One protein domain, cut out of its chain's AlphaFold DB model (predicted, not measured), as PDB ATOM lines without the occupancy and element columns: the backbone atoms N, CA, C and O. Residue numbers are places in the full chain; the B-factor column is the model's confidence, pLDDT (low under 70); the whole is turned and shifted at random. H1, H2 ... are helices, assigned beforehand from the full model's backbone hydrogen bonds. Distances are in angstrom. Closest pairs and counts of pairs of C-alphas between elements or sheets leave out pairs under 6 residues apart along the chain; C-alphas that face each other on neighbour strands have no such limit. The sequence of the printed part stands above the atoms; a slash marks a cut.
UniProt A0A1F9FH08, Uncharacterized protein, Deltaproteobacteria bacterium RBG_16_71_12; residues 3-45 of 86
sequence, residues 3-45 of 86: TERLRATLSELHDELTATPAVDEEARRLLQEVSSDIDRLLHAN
ATOM      1  N   THR A   3     179.453 161.132 215.241       63.47
ATOM      2  CA  THR A   3     179.970 160.550 213.994       63.47
ATOM      3  C   THR A   3     178.901 160.202 212.955       63.47
ATOM      4  O   THR A   3     179.224 160.036 211.785       63.47
ATOM      5  N   GLU A   4     177.639 160.024 213.351       72.88
ATOM      6  CA  GLU A   4     176.534 159.734 212.414       72.88
ATOM      7  C   GLU A   4     175.998 161.004 211.762       72.88
ATOM      8  O   GLU A   4     175.810 161.033 210.551       72.88
ATOM      9  N   ARG A   5     175.846 162.081 212.542       74.69
ATOM     10  CA  ARG A   5     175.444 163.391 212.019       74.69
ATOM     11  C   ARG A   5     176.464 163.921 211.010       74.69
ATOM     12  O   ARG A   5     176.066 164.363 209.944       74.69
ATOM     13  N   LEU A   6     177.760 163.793 211.307       76.31
ATOM     14  CA  LEU A   6     178.825 164.175 210.374       76.31
ATOM     15  C   LEU A   6     178.743 163.395 209.052       76.31
ATOM     16  O   LEU A   6     178.889 163.980 207.986       76.31
ATOM     17  N   ARG A   7     178.476 162.084 209.110       76.12
ATOM     18  CA  ARG A   7     178.322 161.249 207.909       76.12
ATOM     19  C   ARG A   7     177.116 161.660 207.062       76.12
ATOM     20  O   ARG A   7     177.248 161.713 205.847       76.12
ATOM     21  N   ALA A   8     175.984 161.977 207.691       80.25
ATOM     22  CA  ALA A   8     174.800 162.467 206.984       80.25
ATOM     23  C   ALA A   8     175.082 163.799 206.271       80.25
ATOM     24  O   ALA A   8     174.857 163.908 205.072       80.25
ATOM     25  N   THR A   9     175.683 164.763 206.977       81.31
ATOM     26  CA  THR A   9     176.026 166.077 206.411       81.31
ATOM     27  C   THR A   9     177.038 165.983 205.265       81.31
ATOM     28  O   THR A   9     176.911 166.700 204.279       81.31
ATOM     29  N   LEU A  10     178.026 165.084 205.350       80.94
ATOM     30  CA  LEU A  10     178.972 164.856 204.250       80.94
ATOM     31  C   LEU A  10     178.303 164.227 203.017       80.94
ATOM     32  O   LEU A  10     178.707 164.527 201.898       80.94
ATOM     33  N   SER A  11     177.293 163.374 203.215       78.69
ATOM     34  CA  SER A  11     176.522 162.786 202.112       78.69
ATOM     35  C   SER A  11     175.671 163.838 201.403       78.69
ATOM     36  O   SER A  11     175.714 163.923 200.182       78.69
ATOM     37  N   GLU A  12     174.959 164.676 202.160       81.69
ATOM     38  CA  GLU A  12     174.155 165.775 201.606       81.69
ATOM     39  C   GLU A  12     175.030 166.766 200.823       81.69
ATOM     40  O   GLU A  12     174.709 167.117 199.690       81.69
ATOM     41  N   LEU A  13     176.192 167.138 201.375       79.50
ATOM     42  CA  LEU A  13     177.158 168.003 200.693       79.50
ATOM     43  C   LEU A  13     177.674 167.378 199.385       79.50
ATOM     44  O   LEU A  13     177.845 168.077 198.389       79.50
ATOM     45  N   HIS A  14     177.931 166.068 199.370       77.69
ATOM     46  CA  HIS A  14     178.367 165.361 198.164       77.69
ATOM     47  C   HIS A  14     177.303 165.393 197.058       77.69
ATOM     48  O   HIS A  14     177.634 165.639 195.892       77.69
ATOM     49  N   ASP A  15     176.039 165.188 197.420       79.69
ATOM     50  CA  ASP A  15     174.919 165.212 196.481       79.69
ATOM     51  C   ASP A  15     174.718 166.621 195.891       79.69
ATOM     52  O   ASP A  15     174.586 166.770 194.674       79.69
ATOM     53  N   GLU A  16     174.792 167.669 196.720       77.25
ATOM     54  CA  GLU A  16     174.684 169.068 196.278       77.25
ATOM     55  C   GLU A  16     175.824 169.487 195.336       77.25
ATOM     56  O   GLU A  16     175.579 170.132 194.310       77.25
ATOM     57  N   LEU A  17     177.063 169.083 195.639       75.00
ATOM     58  CA  LEU A  17     178.229 169.352 194.789       75.00
ATOM     59  C   LEU A  17     178.171 168.599 193.458       75.00
ATOM     60  O   LEU A  17     178.658 169.100 192.446       75.00
ATOM     61  N   THR A  18     177.564 167.413 193.440       73.19
ATOM     62  CA  THR A  18     177.380 166.625 192.213       73.19
ATOM     63  C   THR A  18     176.260 167.197 191.340       73.19
ATOM     64  O   THR A  18     176.345 167.160 190.112       73.19
ATOM     65  N   ALA A  19     175.220 167.762 191.960       77.62
ATOM     66  CA  ALA A  19     174.096 168.389 191.269       77.62
ATOM     67  C   ALA A  19     174.402 169.806 190.742       77.62
ATOM     68  O   ALA A  19     173.687 170.295 189.864       77.62
ATOM     69  N   THR A  20     175.456 170.460 191.246       71.44
ATOM     70  CA  THR A  20     175.755 171.870 190.958       71.44
ATOM     71  C   THR A  20     177.028 172.016 190.111       71.44
ATOM     72  O   THR A  20     178.135 171.906 190.633       71.44
ATOM     73  N   PRO A  21     176.919 172.317 188.802       65.31
ATOM     74  CA  PRO A  21     178.072 172.347 187.897       65.31
ATOM     75  C   PRO A  21     179.002 173.555 188.098       65.31
ATOM     76  O   PRO A  21     180.130 173.546 187.605       65.31
ATOM     77  N   ALA A  22     178.545 174.604 188.786       69.00
ATOM     78  CA  ALA A  22     179.335 175.791 189.077       69.00
ATOM     79  C   ALA A  22     178.951 176.362 190.443       69.00
ATOM     80  O   ALA A  22     177.784 176.648 190.696       69.00
ATOM     81  N   VAL A  23     179.952 176.548 191.297       73.75
ATOM     82  CA  VAL A  23     179.829 177.239 192.582       73.75
ATOM     83  C   VAL A  23     180.407 178.645 192.452       73.75
ATOM     84  O   VAL A  23     181.342 178.862 191.674       73.75
ATOM     85  N   ASP A  24     179.841 179.605 193.179       77.12
ATOM     86  CA  ASP A  24     180.401 180.954 193.246       77.12
ATOM     87  C   ASP A  24     181.743 180.977 194.009       77.12
ATOM     88  O   ASP A  24     182.193 179.984 194.586       77.12
ATOM     89  N   GLU A  25     182.435 182.116 193.965       73.19
ATOM     90  CA  GLU A  25     183.770 182.263 194.557       73.19
ATOM     91  C   GLU A  25     183.761 182.137 196.092       73.19
ATOM     92  O   GLU A  25     184.746 181.694 196.685       73.19
ATOM     93  N   GLU A  26     182.657 182.495 196.750       71.94
ATOM     94  CA  GLU A  26     182.514 182.403 198.205       71.94
ATOM     95  C   GLU A  26     182.307 180.946 198.641       71.94
ATOM     96  O   GLU A  26     183.046 180.437 199.487       71.94
ATOM     97  N   ALA A  27     181.401 180.232 197.975       74.00
ATOM     98  CA  ALA A  27     181.190 178.803 198.137       74.00
ATOM     99  C   ALA A  27     182.469 178.011 197.832       74.00
ATOM    100  O   ALA A  27     182.828 177.095 198.571       74.00
ATOM    101  N   ARG A  28     183.223 178.401 196.797       75.25
ATOM    102  CA  ARG A  28     184.517 177.785 196.470       75.25
ATOM    103  C   ARG A  28     185.527 177.898 197.614       75.25
ATOM    104  O   ARG A  28     186.231 176.924 197.883       75.25
ATOM    105  N   ARG A  29     185.611 179.050 198.286       76.69
ATOM    106  CA  ARG A  29     186.509 179.239 199.443       76.69
ATOM    107  C   ARG A  29     186.097 178.370 200.623       76.69
ATOM    108  O   ARG A  29     186.945 177.679 201.180       76.69
ATOM    109  N   LEU A  30     184.806 178.345 200.946       78.31
ATOM    110  CA  LEU A  30     184.279 177.510 202.028       78.31
ATOM    111  C   LEU A  30     184.557 176.020 201.778       78.31
ATOM    112  O   LEU A  30     184.973 175.303 202.685       78.31
ATOM    113  N   LEU A  31     184.426 175.556 200.533       79.25
ATOM    114  CA  LEU A  31     184.754 174.175 200.158       79.25
ATOM    115  C   LEU A  31     186.245 173.848 200.321       79.25
ATOM    116  O   LEU A  31     186.588 172.738 200.730       79.25
ATOM    117  N   GLN A  32     187.137 174.798 200.034       78.88
ATOM    118  CA  GLN A  32     188.578 174.621 200.236       78.88
ATOM    119  C   GLN A  32     188.948 174.521 201.721       78.88
ATOM    120  O   GLN A  32     189.777 173.684 202.084       78.88
ATOM    121  N   GLU A  33     188.320 175.327 202.581       78.56
ATOM    122  CA  GLU A  33     188.511 175.250 204.035       78.56
ATOM    123  C   GLU A  33     188.055 173.893 204.583       78.56
ATOM    124  O   GLU A  33     188.830 173.201 205.247       78.56
ATOM    125  N   VAL A  34     186.849 173.455 204.205       80.81
ATOM    126  CA  VAL A  34     186.303 172.147 204.599       80.81
ATOM    127  C   VAL A  34     187.195 170.996 204.115       80.81
ATOM    128  O   VAL A  34     187.449 170.058 204.870       80.81
ATOM    129  N   SER A  35     187.730 171.067 202.892       77.88
ATOM    130  CA  SER A  35     188.672 170.061 202.374       77.88
ATOM    131  C   SER A  35     189.952 169.982 203.211       77.88
ATOM    132  O   SER A  35     190.417 168.888 203.524       77.88
ATOM    133  N   SER A  36     190.509 171.129 203.613       74.69
ATOM    134  CA  SER A  36     191.717 171.177 204.447       74.69
ATOM    135  C   SER A  36     191.488 170.595 205.847       74.69
ATOM    136  O   SER A  36     192.373 169.948 206.416       74.69
ATOM    137  N   ASP A  37     190.297 170.792 206.409       78.44
ATOM    138  CA  ASP A  37     189.901 170.197 207.686       78.44
ATOM    139  C   ASP A  37     189.749 168.674 207.589       78.44
ATOM    140  O   ASP A  37     190.225 167.951 208.470       78.44
ATOM    141  N   ILE A  38     189.159 168.177 206.498       77.69
ATOM    142  CA  ILE A  38     189.036 166.739 206.220       77.69
ATOM    143  C   ILE A  38     190.422 166.096 206.088       77.69
ATOM    144  O   ILE A  38     190.685 165.092 206.753       77.69
ATOM    145  N   ASP A  39     191.335 166.692 205.318       73.62
ATOM    146  CA  ASP A  39     192.697 166.169 205.142       73.62
ATOM    147  C   ASP A  39     193.454 166.088 206.474       73.62
ATOM    148  O   ASP A  39     194.102 165.082 206.775       73.62
ATOM    149  N   ARG A  40     193.322 167.108 207.333       76.06
ATOM    150  CA  ARG A  40     193.909 167.083 208.682       76.06
ATOM    151  C   ARG A  40     193.369 165.932 209.527       76.06
ATOM    152  O   ARG A  40     194.152 165.272 210.209       76.06
ATOM    153  N   LEU A  41     192.064 165.668 209.479       72.50
ATOM    154  CA  LEU A  41     191.441 164.572 210.229       72.50
ATOM    155  C   LEU A  41     191.856 163.191 209.706       72.50
ATOM    156  O   LEU A  41     192.090 162.281 210.501       72.50
ATOM    157  N   LEU A  42     191.976 163.034 208.387       69.06
ATOM    158  CA  LEU A  42     192.392 161.777 207.761       69.06
ATOM    159  C   LEU A  42     193.873 161.466 208.021       69.06
ATOM    160  O   LEU A  42     194.232 160.308 208.249       69.06
ATOM    161  N   HIS A  43     194.728 162.490 208.045       68.56
ATOM    162  CA  HIS A  43     196.169 162.336 208.258       68.56
ATOM    163  C   HIS A  43     196.602 162.369 209.730       68.56
ATOM    164  O   HIS A  43     197.710 161.928 210.039       68.56
ATOM    165  N   ALA A  44     195.731 162.779 210.658       60.19
ATOM    166  CA  ALA A  44     195.997 162.735 212.100       60.19
ATOM    167  C   ALA A  44     196.334 161.322 212.630       60.19
ATOM    168  O   ALA A  44     197.005 161.197 213.650       60.19
ATOM    169  N   ASN A  45     195.920 160.260 211.926       50.44
ATOM    170  CA  ASN A  45     196.177 158.865 212.305       50.44
ATOM    171  C   ASN A  45     197.404 158.224 211.623       50.44
ATOM    172  O   ASN A  45     197.684 157.056 211.881       50.44
TER     173      ASN A  45
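This is residues 3 to 45 of the 86 residues of an uncharacterized protein of Deltaproteobacteria bacterium RBG_16_71_12 (UniProt A0A1F9FH08). Two long helices form an open U: H1 leads into a turn at residues 20 to 24, and H2 folds back beyond it, with a gap between the two arms. The printed part has 43 residues, with two named helices, H1 then H2, and no named strand; its class is all helix. It is loose, with a radius of gyration of the C-alphas of 11.7 A, and elongated, spanning 33 by 20 by 12 A.

H1, residues 3 to 19, begins at C-alpha 3 (179.970, 160.550, 213.994) and measures 24.7 A from first to last C-alpha. H2, residues 25 to 43, measures 27.2 A and ends at C-alpha 43 (196.169, 162.336, 208.258).

H1 and H2 are apart, with no C-alpha of the one within 8 A of the other. Their link is tight, with 5 residues. In H1 and H2 every O i to N i+4 pair is within hydrogen-bond range.

The two C-alphas farthest apart, of Ala 22 and Asn 45, are 33.3 A apart. The printed part has no cut. Mean pLDDT of the printed part is 74.6; residue 3, residues 21 to 22 and residues 42 to 45 are under 70.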